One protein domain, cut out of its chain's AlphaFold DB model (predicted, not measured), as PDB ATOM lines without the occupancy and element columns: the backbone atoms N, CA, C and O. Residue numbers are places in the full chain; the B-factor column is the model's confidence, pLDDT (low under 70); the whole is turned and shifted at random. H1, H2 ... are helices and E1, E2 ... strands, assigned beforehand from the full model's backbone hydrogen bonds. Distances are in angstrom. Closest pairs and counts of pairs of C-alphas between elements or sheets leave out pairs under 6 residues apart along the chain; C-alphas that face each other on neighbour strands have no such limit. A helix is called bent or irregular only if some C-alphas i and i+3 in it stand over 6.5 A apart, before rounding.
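Overview. This is residues 7 to 119 of the 120 residues of the protein "Terminase, ATPase subunit (GpP)" of Escherichia coli (UniProt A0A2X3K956). A twisted sheet of five strands makes the middle of a three-layer body: the two long helices H1 and H2 pack on one face, and the short helix H4 packs on the other. H3, a single short turn, lies off the sheet in the stretch between E5 and H4. The 113 printed residues, with four named helices and five named strands, run E1 E2 E3 H1 E4 H2 E5 H3 H4. The mixed sheet has the order E3 E2 E1 E4 E5, and the class is mixed, helices and strands. The whole is compact, with a radius of gyration of the C-alphas of 13.0 A and spans of 38 by 33 by 20 A.

Along the chain. The sheet holds E1, residues 7 to 11, 13.3 A long from C-alpha 7 at (190.467, 89.891, 193.380); E2, residues 23 to 28, 16.4 A; E3, residues 38 to 44, 17.4 A; E4, residues 66 to 72, 17.2 A; and E5, residues 93 to 95, 6.5 A. H1 is residues 50 to 63, 20.4 A, and H2 is residues 74 to 88, 21.6 A. H2 is irregular, with C-alphas 75 and 78 7.9 A apart. H3 is residues 99 to 102, and H4, residues 110 to 117, ends with C-alpha 117 at (201.906, 91.152, 191.114).

Arrangement. E1, E2 and E3 form a meander, each strand the antiparallel neighbour of the one before; N 9 and O 25 are 2.9 A apart, N 26 and O 41 2.8 A. E4 is parallel to E1, with N 8 and O 68 at 2.8 A, and to E5, with N 95 and O 71 at 2.8 A. E4, H2 and E5 make a strand-helix-strand unit, two parallel neighbour strands joined through a helix, with a right-handed crossover; E3, H1 and E4 make a split one, with E2 and E1 between its strands, also right-handed. H1 lies over E2 and E1 at a height over the sheet of 9.2 A. On the same face, H2 lies over E4 and, only just, E5, with 3 C-alphas on it, at 7.9 A. H1 and H2 touch at Phe 50 and Val 81, their closest C-alphas, 5.5 A apart, at a steep tilt of 49 degrees, the same way. H4 is on the opposite face; its closest C-alpha to E1 is Ala 111, 4.5 A from that of Gly 9. H3 is not on the sheet and is apart from H4. In H1 and H4 every O i to N i+4 pair is within hydrogen-bond range; H2 has 5 of 11, and 8 of 12 O i to N i+3 pairs; H3 is too short for an O i to N i+4 pair.

Size, cuts and confidence. The C-alphas of Ser 16 and Val 32, the two farthest apart, are 39.4 A apart. The printed part has no cut, and the link from E1 to E2 is long, 11 residues. Mean pLDDT of the printed part is 77.5; residues 13 to 21 and 97 to 119 are under 70.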
ATOM      1  N   TRP A   7     189.539  90.756 194.087       92.50
ATOM      2  CA  TRP A   7     190.467  89.891 193.380       92.50
ATOM      3  C   TRP A   7     190.770  88.662 194.222       92.50
ATOM      4  O   TRP A   7     190.761  88.719 195.455       92.50
ATOM      5  N   ILE A   8     191.041  87.553 193.545       92.25
ATOM      6  CA  ILE A   8     191.461  86.302 194.162       92.25
ATOM      7  C   ILE A   8     192.932  86.064 193.838       92.25
ATOM      8  O   ILE A   8     193.334  86.105 192.678       92.25
ATOM      9  N   GLY A   9     193.719  85.778 194.870       90.38
ATOM     10  CA  GLY A   9     195.076  85.260 194.744       90.38
ATOM     11  C   GLY A   9     195.134  83.816 195.226       90.38
ATOM     12  O   GLY A   9     194.699  83.530 196.345       90.38
ATOM     13  N   TYR A  10     195.684  82.928 194.405       88.31
ATOM     14  CA  TYR A  10     196.007  81.550 194.766       88.31
ATOM     15  C   TYR A  10     197.527  81.363 194.792       88.31
ATOM     16  O   TYR A  10     198.203  81.687 193.816       88.31
ATOM     17  N   ASP A  11     198.042  80.847 195.905       82.62
ATOM     18  CA  ASP A  11     199.443  80.455 196.079       82.62
ATOM     19  C   ASP A  11     199.543  78.926 196.085       82.62
ATOM     20  O   ASP A  11     198.920  78.261 196.925       82.62
ATOM     21  N   ALA A  12     200.276  78.382 195.111       70.81
ATOM     22  CA  ALA A  12     200.356  76.952 194.881       70.81
ATOM     23  C   ALA A  12     201.314  76.260 195.838       70.81
ATOM     24  O   ALA A  12     202.508  76.562 195.895       70.81
ATOM     25  N   ASN A  13     200.811  75.183 196.428       67.25
ATOM     26  CA  ASN A  13     201.645  74.159 197.029       67.25
ATOM     27  C   ASN A  13     201.783  72.981 196.096       67.25
ATOM     28  O   ASN A  13     200.798  72.528 195.518       67.25
ATOM     29  N   GLY A  14     202.977  72.402 196.040       51.62
ATOM     30  CA  GLY A  14     203.074  71.015 195.605       51.62
ATOM     31  C   GLY A  14     202.325  70.122 196.587       51.62
ATOM     32  O   GLY A  14     202.409  70.336 197.796       51.62
ATOM     33  N   SER A  15     201.640  69.089 196.090       47.19
ATOM     34  CA  SER A  15     201.003  68.053 196.925       47.19
ATOM     35  C   SER A  15     201.987  67.323 197.856       47.19
ATOM     36  O   SER A  15     201.577  66.569 198.733       47.19
ATOM     37  N   SER A  16     203.298  67.538 197.699       46.31
ATOM     38  CA  SER A  16     204.318  67.075 198.636       46.31
ATOM     39  C   SER A  16     204.334  67.998 199.855       46.31
ATOM     40  O   SER A  16     204.818  69.125 199.774       46.31
ATOM     41  N   GLY A  17     203.786  67.528 200.978       44.81
ATOM     42  CA  GLY A  17     203.541  68.263 202.231       44.81
ATOM     43  C   GLY A  17     204.742  68.891 202.963       44.81
ATOM     44  O   GLY A  17     204.661  69.077 204.172       44.81
ATOM     45  N   ASN A  18     205.828  69.235 202.265       48.19
ATOM     46  CA  ASN A  18     207.031  69.893 202.781       48.19
ATOM     47  C   ASN A  18     207.220  71.351 202.289       48.19
ATOM     48  O   ASN A  18     208.230  71.965 202.623       48.19
ATOM     49  N   GLY A  19     206.298  71.906 201.486       48.81
ATOM     50  CA  GLY A  19     206.323  73.312 201.036       48.81
ATOM     51  C   GLY A  19     205.358  74.221 201.814       48.81
ATOM     52  O   GLY A  19     204.332  73.730 202.293       48.81
ATOM     53  N   ASP A  20     205.704  75.515 201.935       54.22
ATOM     54  CA  ASP A  20     204.933  76.624 202.557       54.22
ATOM     55  C   ASP A  20     203.420  76.462 202.401       54.22
ATOM     56  O   ASP A  20     203.016  76.053 201.343       54.22
ATOM     57  N   SER A  21     202.558  76.745 203.386       62.44
ATOM     58  CA  SER A  21     201.104  76.456 203.323       62.44
ATOM     59  C   SER A  21     200.327  77.183 202.202       62.44
ATOM     60  O   SER A  21     200.161  78.398 202.254       62.44
ATOM     61  N   GLY A  22     199.716  76.426 201.286       76.94
ATOM     62  CA  GLY A  22     198.977  76.931 200.127       76.94
ATOM     63  C   GLY A  22     197.644  77.533 200.532       76.94
ATOM     64  O   GLY A  22     196.966  77.040 201.449       76.94
ATOM     65  N   ALA A  23     197.262  78.619 199.868       86.44
ATOM     66  CA  ALA A  23     196.108  79.410 200.263       86.44
ATOM     67  C   ALA A  23     195.435  80.112 199.082       86.44
ATOM     68  O   ALA A  23     196.081  80.558 198.138       86.44
ATOM     69  N   VAL A  24     194.121  80.284 199.212       89.38
ATOM     70  CA  VAL A  24     193.300  81.172 198.387       89.38
ATOM     71  C   VAL A  24     192.951  82.384 199.239       89.38
ATOM     72  O   VAL A  24     192.462  82.221 200.357       89.38
ATOM     73  N   SER A  25     193.178  83.602 198.751       89.56
ATOM     74  CA  SER A  25     192.698  84.813 199.431       89.56
ATOM     75  C   SER A  25     191.888  85.705 198.518       89.56
ATOM     76  O   SER A  25     192.230  85.896 197.358       89.56
ATOM     77  N   VAL A  26     190.847  86.287 199.097       90.75
ATOM     78  CA  VAL A  26     190.006  87.316 198.503       90.75
ATOM     79  C   VAL A  26     190.462  88.656 199.046       90.75
ATOM     80  O   VAL A  26     190.536  88.852 200.264       90.75
ATOM     81  N   VAL A  27     190.748  89.595 198.155       88.62
ATOM     82  CA  VAL A  27     191.197  90.932 198.522       88.62
ATOM     83  C   VAL A  27     190.373  91.985 197.816       88.62
ATOM     84  O   VAL A  27     189.934  91.824 196.682       88.62
ATOM     85  N   VAL A  28     190.207  93.111 198.484       89.44
ATOM     86  CA  VAL A  28     189.658  94.312 197.883       89.44
ATOM     87  C   VAL A  28     190.816  95.158 197.354       89.44
ATOM     88  O   VAL A  28     191.659  95.568 198.169       89.44
ATOM     89  N   PRO A  29     190.863  95.469 196.045       83.94
ATOM     90  CA  PRO A  29     191.847  96.391 195.508       83.94
ATOM     91  C   PRO A  29     191.622  97.816 196.049       83.94
ATOM     92  O   PRO A  29     190.499  98.205 196.433       83.94
ATOM     93  N   PRO A  30     192.691  98.621 196.140       81.44
ATOM     94  CA  PRO A  30     192.564 100.018 196.516       81.44
ATOM     95  C   PRO A  30     191.763 100.790 195.459       81.44
ATOM     96  O   PRO A  30     191.815 100.493 194.275       81.44
ATOM     97  N   ALA A  31     191.028 101.818 195.888       81.44
ATOM     98  CA  ALA A  31     190.285 102.681 194.962       81.44
ATOM     99  C   ALA A  31     191.191 103.668 194.196       81.44
ATOM    100  O   ALA A  31     190.726 104.356 193.296       81.44
ATOM    101  N   VAL A  32     192.462 103.772 194.595       80.50
ATOM    102  CA  VAL A  32     193.464 104.665 194.006       80.50
ATOM    103  C   VAL A  32     194.777 103.901 193.809       80.50
ATOM    104  O   VAL A  32     195.116 103.076 194.669       80.50
ATOM    105  N   PRO A  33     195.540 104.183 192.738       74.56
ATOM    106  CA  PRO A  33     196.865 103.605 192.541       74.56
ATOM    107  C   PRO A  33     197.774 103.832 193.755       74.56
ATOM    108  O   PRO A  33     197.776 104.909 194.355       74.56
ATOM    109  N   GLY A  34     198.530 102.805 194.150       74.38
ATOM    110  CA  GLY A  34     199.423 102.855 195.317       74.38
ATOM    111  C   GLY A  34     198.729 102.734 196.682       74.38
ATOM    112  O   GLY A  34     199.394 102.793 197.717       74.38
ATOM    113  N   GLY A  35     197.404 102.552 196.717       75.81
ATOM    114  CA  GLY A  35     196.677 102.281 197.954       75.81
ATOM    115  C   GLY A  35     196.911 100.867 198.506       75.81
ATOM    116  O   GLY A  35     197.523 100.006 197.879       75.81
ATOM    117  N   ARG A  36     196.397 100.608 199.714       76.06
ATOM    118  CA  ARG A  36     196.527  99.296 200.367       76.06
ATOM    119  C   ARG A  36     195.419  98.342 199.936       76.06
ATOM    120  O   ARG A  36     194.239  98.686 200.031       76.06
ATOM    121  N   PHE A  37     195.811  97.127 199.576       79.81
ATOM    122  CA  PHE A  37     194.901  95.993 199.470       79.81
ATOM    123  C   PHE A  37     194.349  95.632 200.848       79.81
ATOM    124  O   PHE A  37     195.028  95.782 201.868       79.81
ATOM    125  N   ARG A  38     193.099  95.171 200.885       85.25
ATOM    126  CA  ARG A  38     192.464  94.695 202.118       85.25
ATOM    127  C   ARG A  38     192.016  93.263 201.931       85.25
ATOM    128  O   ARG A  38     191.141  93.008 201.111       85.25
ATOM    129  N   THR A  39     192.591  92.348 202.696       85.12
ATOM    130  CA  THR A  39     192.153  90.954 202.708       85.12
ATOM    131  C   THR A  39     190.758  90.863 203.323       85.12
ATOM    132  O   THR A  39     190.522  91.383 204.413       85.12
ATOM    133  N   VAL A  40     189.834  90.239 202.596       89.00
ATOM    134  CA  VAL A  40     188.463  89.952 203.041       89.00
ATOM    135  C   VAL A  40     188.422  88.593 203.717       89.00
ATOM    136  O   VAL A  40     187.915  88.463 204.825       89.00
ATOM    137  N   GLU A  41     188.966  87.587 203.038       88.56
ATOM    138  CA  GLU A  41     188.958  86.200 203.482       88.56
ATOM    139  C   GLU A  41     190.204  85.493 202.952       88.56
ATOM    140  O   GLU A  41     190.645  85.749 201.834       88.56
ATOM    141  N   THR A  42     190.757  84.583 203.750       87.69
ATOM    142  CA  THR A  42     191.809  83.660 203.329       87.69
ATOM    143  C   THR A  42     191.412  82.257 203.754       87.69
ATOM    144  O   THR A  42     191.129  82.016 204.928       87.69
ATOM    145  N   ARG A  43     191.448  81.317 202.812       89.12
ATOM    146  CA  ARG A  43     191.259  79.892 203.065       89.12
ATOM    147  C   ARG A  43     192.560  79.158 202.769       89.12
ATOM    148  O   ARG A  43     193.082  79.231 201.662       89.12
ATOM    149  N   ARG A  44     193.071  78.428 203.761       88.00
ATOM    150  CA  ARG A  44     194.167  77.475 203.549       88.00
ATOM    151  C   ARG A  44     193.630  76.269 202.791       88.00
ATOM    152  O   ARG A  44     192.577  75.748 203.153       88.00
ATOM    153  N   VAL A  45     194.366  75.849 201.772       85.12
ATOM    154  CA  VAL A  45     194.020  74.719 200.899       85.12
ATOM    155  C   VAL A  45     195.131  73.663 200.861       85.12
ATOM    156  O   VAL A  45     195.126  72.763 200.029       85.12
ATOM    157  N   GLN A  46     196.089  73.757 201.788       81.44
ATOM    158  CA  GLN A  46     197.144  72.765 201.977       81.44
ATOM    159  C   GLN A  46     196.551  71.377 202.255       81.44
ATOM    160  O   GLN A  46     195.724  71.221 203.152       81.44
ATOM    161  N   GLY A  47     197.031  70.376 201.515       78.69
ATOM    162  CA  GLY A  47     196.610  68.980 201.662       78.69
ATOM    163  C   GLY A  47     195.319  68.620 200.926       78.69
ATOM    164  O   GLY A  47     194.936  67.458 200.966       78.69
ATOM    165  N   LEU A  48     194.671  69.581 200.261       85.56
ATOM    166  CA  LEU A  48     193.564  69.308 199.346       85.56
ATOM    167  C   LEU A  48     194.097  68.893 197.973       85.56
ATOM    168  O   LEU A  48     195.138  69.398 197.537       85.56
ATOM    169  N   GLU A  49     193.360  68.045 197.263       87.50
ATOM    170  CA  GLU A  49     193.666  67.724 195.867       87.50
ATOM    171  C   GLU A  49     193.418  68.939 194.962       87.50
ATOM    172  O   GLU A  49     192.598  69.804 195.272       87.50
ATOM    173  N   PHE A  50     194.098  69.025 193.814       87.75
ATOM    174  CA  PHE A  50     194.019  70.205 192.937       87.75
ATOM    175  C   PHE A  50     192.581  70.577 192.530       87.75
ATOM    176  O   PHE A  50     192.254  71.760 192.435       87.75
ATOM    177  N   GLU A  51     191.709  69.585 192.342       90.62
ATOM    178  CA  GLU A  51     190.288  69.804 192.047       90.62
ATOM    179  C   GLU A  51     189.543  70.464 193.214       90.62
ATOM    180  O   GLU A  51     188.766  71.399 193.010       90.62
ATOM    181  N   GLU A  52     189.813  70.042 194.447       91.88
ATOM    182  CA  GLU A  52     189.223  70.639 195.648       91.88
ATOM    183  C   GLU A  52     189.737  72.064 195.871       91.88
ATOM    184  O   GLU A  52     188.976  72.952 196.257       91.88
ATOM    185  N   GLN A  53     191.011  72.318 195.564       91.50
ATOM    186  CA  GLN A  53     191.574  73.668 195.600       91.50
ATOM    187  C   GLN A  53     190.884  74.590 194.581       91.50
ATOM    188  O   GLN A  53     190.514  75.717 194.919       91.50
ATOM    189  N   ALA A  54     190.655  74.110 193.354       93.75
ATOM    190  CA  ALA A  54     189.928  74.856 192.327       93.75
ATOM    191  C   ALA A  54     188.465  75.111 192.722       93.75
ATOM    192  O   ALA A  54     187.951  76.206 192.491       93.75
ATOM    193  N   ARG A  55     187.816  74.148 193.389       95.62
ATOM    194  CA  ARG A  55     186.454  74.305 193.916       95.62
ATOM    195  C   ARG A  55     186.357  75.418 194.961       95.62
ATOM    196  O   ARG A  55     185.389  76.170 194.953       95.62
ATOM    197  N   VAL A  56     187.366  75.591 195.818       94.88
ATOM    198  CA  VAL A  56     187.405  76.731 196.759       94.88
ATOM    199  C   VAL A  56     187.424  78.067 196.009       94.88
ATOM    200  O   VAL A  56     186.741  79.011 196.410       94.88
ATOM    201  N   ILE A  57     188.181  78.156 194.911       94.94
ATOM    202  CA  ILE A  57     188.206  79.356 194.063       94.94
ATOM    203  C   ILE A  57     186.825  79.581 193.436       94.94
ATOM    204  O   ILE A  57     186.308  80.695 193.505       94.94
ATOM    205  N   GLU A  58     186.203  78.536 192.888       96.50
ATOM    206  CA  GLU A  58     184.855  78.594 192.310       96.50
ATOM    207  C   GLU A  58     183.814  79.085 193.332       96.50
ATOM    208  O   GLU A  58     183.063  80.022 193.057       96.50
ATOM    209  N   GLU A  59     183.825  78.553 194.557       96.12
ATOM    210  CA  GLU A  59     182.940  79.001 195.639       96.12
ATOM    211  C   GLU A  59     183.108  80.497 195.946       96.12
ATOM    212  O   GLU A  59     182.125  81.203 196.194       96.12
ATOM    213  N   PHE A  60     184.336  81.017 195.892       94.38
ATOM    214  CA  PHE A  60     184.586  82.449 196.053       94.38
ATOM    215  C   PHE A  60     184.064  83.273 194.874       94.38
ATOM    216  O   PHE A  60     183.528  84.358 195.110       94.38
ATOM    217  N   THR A  61     184.131  82.759 193.641       94.50
ATOM    218  CA  THR A  61     183.506  83.427 192.483       94.50
ATOM    219  C   THR A  61     181.987  83.527 192.600       94.50
ATOM    220  O   THR A  61     181.407  84.500 192.129       94.50
ATOM    221  N   CYS A  62     181.341  82.591 193.298       94.06
ATOM    222  CA  CYS A  62     179.901  82.642 193.568       94.06
ATOM    223  C   CYS A  62     179.535  83.601 194.714       94.06
ATOM    224  O   CYS A  62     178.431  84.146 194.743       94.06
ATOM    225  N   ARG A  63     180.432  83.784 195.691       93.38
ATOM    226  CA  ARG A  63     180.183  84.600 196.894       93.38
ATOM    227  C   ARG A  63     180.503  86.081 196.717       93.38
ATOM    228  O   ARG A  63     179.941  86.904 197.439       93.38
ATOM    229  N   TYR A  64     181.425  86.414 195.821       93.19
ATOM    230  CA  TYR A  64     181.937  87.769 195.655       93.19
ATOM    231  C   TYR A  64     181.861  88.237 194.202       93.19
ATOM    232  O   TYR A  64     181.890  87.442 193.273       93.19
ATOM    233  N   ASN A  65     181.840  89.557 194.005       93.75
ATOM    234  CA  ASN A  65     182.012  90.167 192.687       93.75
ATOM    235  C   ASN A  65     183.485  90.109 192.264       93.75
ATOM    236  O   ASN A  65     184.230  91.076 192.443       93.75
ATOM    237  N   VAL A  66     183.918  88.937 191.804       93.69
ATOM    238  CA  VAL A  66     185.305  88.683 191.413       93.69
ATOM    239  C   VAL A  66     185.575  89.281 190.039       93.69
ATOM    240  O   VAL A  66     184.947  88.903 189.055       93.69
ATOM    241  N   GLU A  67     186.542  90.190 189.977       92.94
ATOM    242  CA  GLU A  67     186.981  90.819 188.725       92.94
ATOM    243  C   GLU A  67     188.293  90.215 188.215       92.94
ATOM    244  O   GLU A  67     188.525  90.153 187.011       92.94
ATOM    245  N   HIS A  68     189.130  89.711 189.128       91.19
ATOM    246  CA  HIS A  68     190.445  89.176 188.791       91.19
ATOM    247  C   HIS A  68     190.771  87.914 189.577       91.19
ATOM    248  O   HIS A  68     190.497  87.841 190.778       91.19
ATOM    249  N   ILE A  69     191.421  86.952 188.923       93.31
ATOM    250  CA  ILE A  69     191.982  85.763 189.570       93.31
ATOM    251  C   ILE A  69     193.430  85.602 189.115       93.31
ATOM    252  O   ILE A  69     193.693  85.388 187.931       93.31
ATOM    253  N   GLY A  70     194.362  85.692 190.062       91.31
ATOM    254  CA  GLY A  70     195.771  85.378 189.859       91.31
ATOM    255  C   GLY A  70     196.131  84.035 190.482       91.31
ATOM    256  O   GLY A  70     195.873  83.813 191.666       91.31
ATOM    257  N   ILE A  71     196.732  83.150 189.689       89.31
ATOM    258  CA  ILE A  71     197.123  81.799 190.110       89.31
ATOM    259  C   ILE A  71     198.640  81.682 190.028       89.31
ATOM    260  O   ILE A  71     199.203  81.773 188.939       89.31
ATOM    261  N   ASP A  72     199.307  81.486 191.166       86.00
ATOM    262  CA  ASP A  72     200.730  81.154 191.182       86.00
ATOM    263  C   ASP A  72     200.935  79.754 190.585       86.00
ATOM    264  O   ASP A  72     200.458  78.771 191.138       86.00
ATOM    265  N   VAL A  73     201.645  79.652 189.465       86.12
ATOM    266  CA  VAL A  73     202.033  78.389 188.812       86.12
ATOM    267  C   VAL A  73     203.529  78.087 188.984       86.12
ATOM    268  O   VAL A  73     204.090  77.225 188.305       86.12
ATOM    269  N   THR A  74     204.204  78.789 189.900       78.56
ATOM    270  CA  THR A  74     205.636  78.621 190.181       78.56
ATOM    271  C   THR A  74     205.975  77.171 190.506       78.56
ATOM    272  O   THR A  74     205.334  76.519 191.329       78.56
ATOM    273  N   GLY A  75     207.017  76.654 189.854       74.12
ATOM    274  CA  GLY A  75     207.461  75.273 190.047       74.12
ATOM    275  C   GLY A  75     206.485  74.215 189.516       74.12
ATOM    276  O   GLY A  75     206.683  73.041 189.800       74.12
ATOM    277  N   GLY A  76     205.453  74.607 188.756       73.44
ATOM    278  CA  GLY A  76     204.526  73.704 188.063       73.44
ATOM    279  C   GLY A  76     203.339  73.208 188.892       73.44
ATOM    280  O   GLY A  76     202.425  72.614 188.331       73.44
ATOM    281  N   ASN A  77     203.296  73.475 190.200       77.31
ATOM    282  CA  ASN A  77     202.246  72.940 191.078       77.31
ATOM    283  C   ASN A  77     200.874  73.588 190.841       77.31
ATOM    284  O   ASN A  77     199.853  72.908 190.864       77.31
ATOM    285  N   GLY A  78     200.841  74.896 190.575       85.62
ATOM    286  CA  GLY A  78     199.588  75.609 190.325       85.62
ATOM    287  C   GLY A  78     199.028  75.434 188.919       85.62
ATOM    288  O   GLY A  78     197.901  75.854 188.669       85.62
ATOM    289  N   GLU A  79     199.775  74.815 187.998       89.62
ATOM    290  CA  GLU A  79     199.339  74.640 186.607       89.62
ATOM    291  C   GLU A  79     198.070  73.779 186.534       89.62
ATOM    292  O   GLU A  79     197.126  74.124 185.831       89.62
ATOM    293  N   ALA A  80     197.994  72.705 187.327       90.75
ATOM    294  CA  ALA A  80     196.808  71.849 187.382       90.75
ATOM    295  C   ALA A  80     195.560  72.624 187.845       90.75
ATOM    296  O   ALA A  80     194.501  72.527 187.224       90.75
ATOM    297  N   VAL A  81     195.698  73.448 188.889       91.56
ATOM    298  CA  VAL A  81     194.609  74.302 189.388       91.56
ATOM    299  C   VAL A  81     194.235  75.363 188.352       91.56
ATOM    300  O   VAL A  81     193.050  75.562 188.088       91.56
ATOM    301  N   TYR A  82     195.218  75.992 187.699       93.75
ATOM    302  CA  TYR A  82     194.989  76.971 186.635       93.75
ATOM    303  C   TYR A  82     194.142  76.400 185.493       93.75
ATOM    304  O   TYR A  82     193.158  77.023 185.085       93.75
ATOM    305  N   GLN A  83     194.482  75.203 185.007       94.56
ATOM    306  CA  GLN A  83     193.751  74.556 183.916       94.56
ATOM    307  C   GLN A  83     192.284  74.290 184.272       94.56
ATOM    308  O   GLN A  83     191.419  74.417 183.408       94.56
ATOM    309  N   ILE A  84     191.983  73.966 185.534       95.56
ATOM    310  CA  ILE A  84     190.604  73.775 186.003       95.56
ATOM    311  C   ILE A  84     189.892  75.128 186.110       95.56
ATOM    312  O   ILE A  84     188.814  75.293 185.536       95.56
ATOM    313  N   VAL A  85     190.508  76.110 186.777       96.31
ATOM    314  CA  VAL A  85     189.911  77.436 187.003       96.31
ATOM    315  C   VAL A  85     189.585  78.139 185.693       96.31
ATOM    316  O   VAL A  85     188.504  78.705 185.547       96.31
ATOM    317  N   LYS A  86     190.460  78.041 184.690       96.19
ATOM    318  CA  LYS A  86     190.246  78.647 183.370       96.19
ATOM    319  C   LYS A  86     188.970  78.158 182.670       96.19
ATOM    320  O   LYS A  86     188.447  78.859 181.808       96.19
ATOM    321  N   ARG A  87     188.448  76.975 183.027       96.44
ATOM    322  CA  ARG A  87     187.213  76.430 182.434       96.44
ATOM    323  C   ARG A  87     185.969  77.191 182.882       96.44
ATOM    324  O   ARG A  87     185.054  77.330 182.076       96.44
ATOM    325  N   PHE A  88     185.938  77.681 184.123       95.62
ATOM    326  CA  PHE A  88     184.803  78.439 184.667       95.62
ATOM    327  C   PHE A  88     185.081  79.944 184.797       95.62
ATOM    328  O   PHE A  88     184.150  80.743 184.775       95.62
ATOM    329  N   PHE A  89     186.351  80.350 184.859       96.00
ATOM    330  CA  PHE A  89     186.782  81.746 184.852       96.00
ATOM    331  C   PHE A  89     187.895  81.954 183.805       96.00
ATOM    332  O   PHE A  89     189.084  81.982 184.141       96.00
ATOM    333  N   PRO A  90     187.546  82.109 182.511       95.94
ATOM    334  CA  PRO A  90     188.525  82.192 181.420       95.94
ATOM    335  C   PRO A  90     189.504  83.368 181.517       95.94
ATOM    336  O   PRO A  90     190.579  83.313 180.922       95.94
ATOM    337  N   ALA A  91     189.143  84.417 182.264       93.31
ATOM    338  CA  ALA A  91     189.975  85.593 182.511       93.31
ATOM    339  C   ALA A  91     191.047  85.377 183.602       93.31
ATOM    340  O   ALA A  91     191.783  86.308 183.919       93.31
ATOM    341  N   ALA A  92     191.147  84.178 184.189       93.25
ATOM    342  CA  ALA A  92     192.181  83.867 185.171       93.25
ATOM    343  C   ALA A  92     193.577  83.973 184.543       93.25
ATOM    344  O   ALA A  92     193.807  83.522 183.412       93.25
ATOM    345  N   ILE A  93     194.524  84.528 185.298       90.62
ATOM    346  CA  ILE A  93     195.888  84.774 184.831       90.62
ATOM    347  C   ILE A  93     196.877  83.913 185.631       90.62
ATOM    348  O   ILE A  93     196.872  83.971 186.866       90.62
ATOM    349  N   PRO A  94     197.729  83.117 184.957       89.62
ATOM    350  CA  PRO A  94     198.801  82.387 185.612       89.62
ATOM    351  C   PRO A  94     199.999  83.315 185.854       89.62
ATOM    352  O   PRO A  94     200.364  84.116 184.992       89.62
ATOM    353  N   TYR A  95     200.645  83.177 187.008       82.25
ATOM    354  CA  TYR A  95     201.848  83.923 187.371       82.25
ATOM    355  C   TYR A  95     202.969  82.971 187.746       82.25
ATOM    356  O   TYR A  95     202.774  82.023 188.497       82.25
ATOM    357  N   THR A  96     204.169  83.240 187.244       79.06
ATOM    358  CA  THR A  96     205.377  82.516 187.638       79.06
ATOM    359  C   THR A  96     206.301  83.478 188.365       79.06
ATOM    360  O   THR A  96     206.803  84.438 187.781       79.06
ATOM    361  N   PHE A  97     206.545  83.226 189.645       65.94
ATOM    362  CA  PHE A  97     207.513  83.965 190.437       65.94
ATOM    363  C   PHE A  97     208.897  83.333 190.305       65.94
ATOM    364  O   PHE A  97     209.070  82.118 190.373       65.94
ATOM    365  N   THR A  98     209.924  84.169 190.164       58.03
ATOM    366  CA  THR A  98     211.311  83.720 190.317       58.03
ATOM    367  C   THR A  98     211.716  83.813 191.792       58.03
ATOM    368  O   THR A  98     211.226  84.667 192.534       58.03
ATOM    369  N   LEU A  99     212.636  82.952 192.242       49.12
ATOM    370  CA  LEU A  99     213.139  82.918 193.630       49.12
ATOM    371  C   LEU A  99     213.667  84.277 194.140       49.12
ATOM    372  O   LEU A  99     213.725  84.489 195.350       49.12
ATOM    373  N   SER A 100     214.031  85.202 193.244       44.03
ATOM    374  CA  SER A 100     214.456  86.561 193.602       44.03
ATOM    375  C   SER A 100     213.297  87.455 194.058       44.03
ATOM    376  O   SER A 100     213.512  88.344 194.876       44.03
ATOM    377  N   SER A 101     212.070  87.203 193.593       46.56
ATOM    378  CA  SER A 101     210.873  87.945 194.015       46.56
ATOM    379  C   SER A 101     210.327  87.456 195.361       46.56
ATOM    380  O   SER A 101     209.694  88.223 196.080       46.56
ATOM    381  N   LYS A 102     210.608  86.196 195.735       42.97
ATOM    382  CA  LYS A 102     210.092  85.563 196.965       42.97
ATOM    383  C   LYS A 102     210.866  85.964 198.239       42.97
ATOM    384  O   LYS A 102     210.324  85.859 199.331       42.97
ATOM    385  N   ARG A 103     212.107  86.471 198.126       33.38
ATOM    386  CA  ARG A 103     212.976  86.817 199.283       33.38
ATOM    387  C   ARG A 103     212.759  88.213 199.874       33.38
ATOM    388  O   ARG A 103     213.171  88.449 201.004       33.38
ATOM    389  N   SER A 104     212.081  89.113 199.166       38.88
ATOM    390  CA  SER A 104     211.707  90.438 199.692       38.88
ATOM    391  C   SER A 104     210.437  90.398 200.562       38.88
ATOM    392  O   SER A 104     210.032  91.417 201.113       38.88
ATOM    393  N   LEU A 105     209.792  89.227 200.672       45.28
ATOM    394  CA  LEU A 105     208.457  89.007 201.242       45.28
ATOM    395  C   LEU A 105     208.488  88.756 202.755       45.28
ATOM    396  O   LEU A 105     207.941  87.776 203.259       45.28
ATOM    397  N   GLY A 106     209.133  89.645 203.508       38.94
ATOM    398  CA  GLY A 106     208.957  89.667 204.956       38.94
ATOM    399  C   GLY A 106     207.503  90.012 205.296       38.94
ATOM    400  O   GLY A 106     207.031  91.094 204.967       38.94
ATOM    401  N   THR A 107     206.802  89.115 205.991       39.97
ATOM    402  CA  THR A 107     205.534  89.337 206.732       39.97
ATOM    403  C   THR A 107     204.201  89.533 205.980       39.97
ATOM    404  O   THR A 107     203.170  89.571 206.651       39.97
ATOM    405  N   GLU A 108     204.143  89.578 204.643       46.00
ATOM    406  CA  GLU A 108     202.872  89.749 203.897       46.00
ATOM    407  C   GLU A 108     202.431  88.452 203.183       46.00
ATOM    408  O   GLU A 108     203.229  87.811 202.502       46.00
ATOM    409  N   ASN A 109     201.159  88.057 203.351       53.19
ATOM    410  CA  ASN A 109     200.575  86.816 202.813       53.19
ATOM    411  C   ASN A 109     200.804  86.691 201.289       53.19
ATOM    412  O   ASN A 109     200.515  87.629 200.544       53.19
ATOM    413  N   ALA A 110     201.270  85.533 200.815       53.12
ATOM    414  CA  ALA A 110     201.593  85.274 199.409       53.12
ATOM    415  C   ALA A 110     200.425  85.558 198.449       53.12
ATOM    416  O   ALA A 110     200.632  86.059 197.347       53.12
ATOM    417  N   ALA A 111     199.187  85.372 198.902       51.78
ATOM    418  CA  ALA A 111     198.004  85.706 198.120       51.78
ATOM    419  C   ALA A 111     197.782  87.226 197.941       51.78
ATOM    420  O   ALA A 111     197.288  87.649 196.897       51.78
ATOM    421  N   ASN A 112     198.202  88.068 198.901       57.34
ATOM    422  CA  ASN A 112     198.250  89.523 198.694       57.34
ATOM    423  C   ASN A 112     199.336  89.880 197.675       57.34
ATOM    424  O   ASN A 112     199.127  90.765 196.854       57.34
ATOM    425  N   ASN A 113     200.465  89.167 197.677       59.69
ATOM    426  CA  ASN A 113     201.527  89.384 196.697       59.69
ATOM    427  C   ASN A 113     201.113  88.952 195.293       59.69
ATOM    428  O   ASN A 113     201.399  89.681 194.353       59.69
ATOM    429  N   ALA A 114     200.378  87.846 195.144       57.09
ATOM    430  CA  ALA A 114     199.732  87.489 193.882       57.09
ATOM    431  C   ALA A 114     198.807  88.623 193.413       57.09
ATOM    432  O   ALA A 114     198.928  89.083 192.281       57.09
ATOM    433  N   CYS A 115     197.984  89.168 194.315       59.25
ATOM    434  CA  CYS A 115     197.113  90.307 194.018       59.25
ATOM    435  C   CYS A 115     197.852  91.636 193.768       59.25
ATOM    436  O   CYS A 115     197.287  92.530 193.157       59.25
ATOM    437  N   ARG A 116     199.107  91.799 194.197       61.44
ATOM    438  CA  ARG A 116     199.934  92.973 193.858       61.44
ATOM    439  C   ARG A 116     200.714  92.765 192.562       61.44
ATOM    440  O   ARG A 116     200.875  93.702 191.791       61.44
ATOM    441  N   ALA A 117     201.178  91.543 192.316       52.88
ATOM    442  CA  ALA A 117     201.906  91.152 191.114       52.88
ATOM    443  C   ALA A 117     201.017  91.163 189.865       52.88
ATOM    444  O   ALA A 117     201.519  91.404 188.770       52.88
ATOM    445  N   VAL A 118     199.705  90.964 190.032       46.00
ATOM    446  CA  VAL A 118     198.724  91.146 188.953       46.00
ATOM    447  C   VAL A 118     198.567  92.608 188.509       46.00
ATOM    448  O   VAL A 118     198.008  92.836 187.443       46.00
ATOM    449  N   GLY A 119     199.117  93.573 189.260       43.50
ATOM    450  CA  GLY A 119     199.490  94.888 188.735       43.50
ATOM    451  C   GLY A 119     198.373  95.705 188.084       43.50
ATOM    452  O   GLY A 119     198.575  96.198 186.974       43.50
TER     453      GLY A 119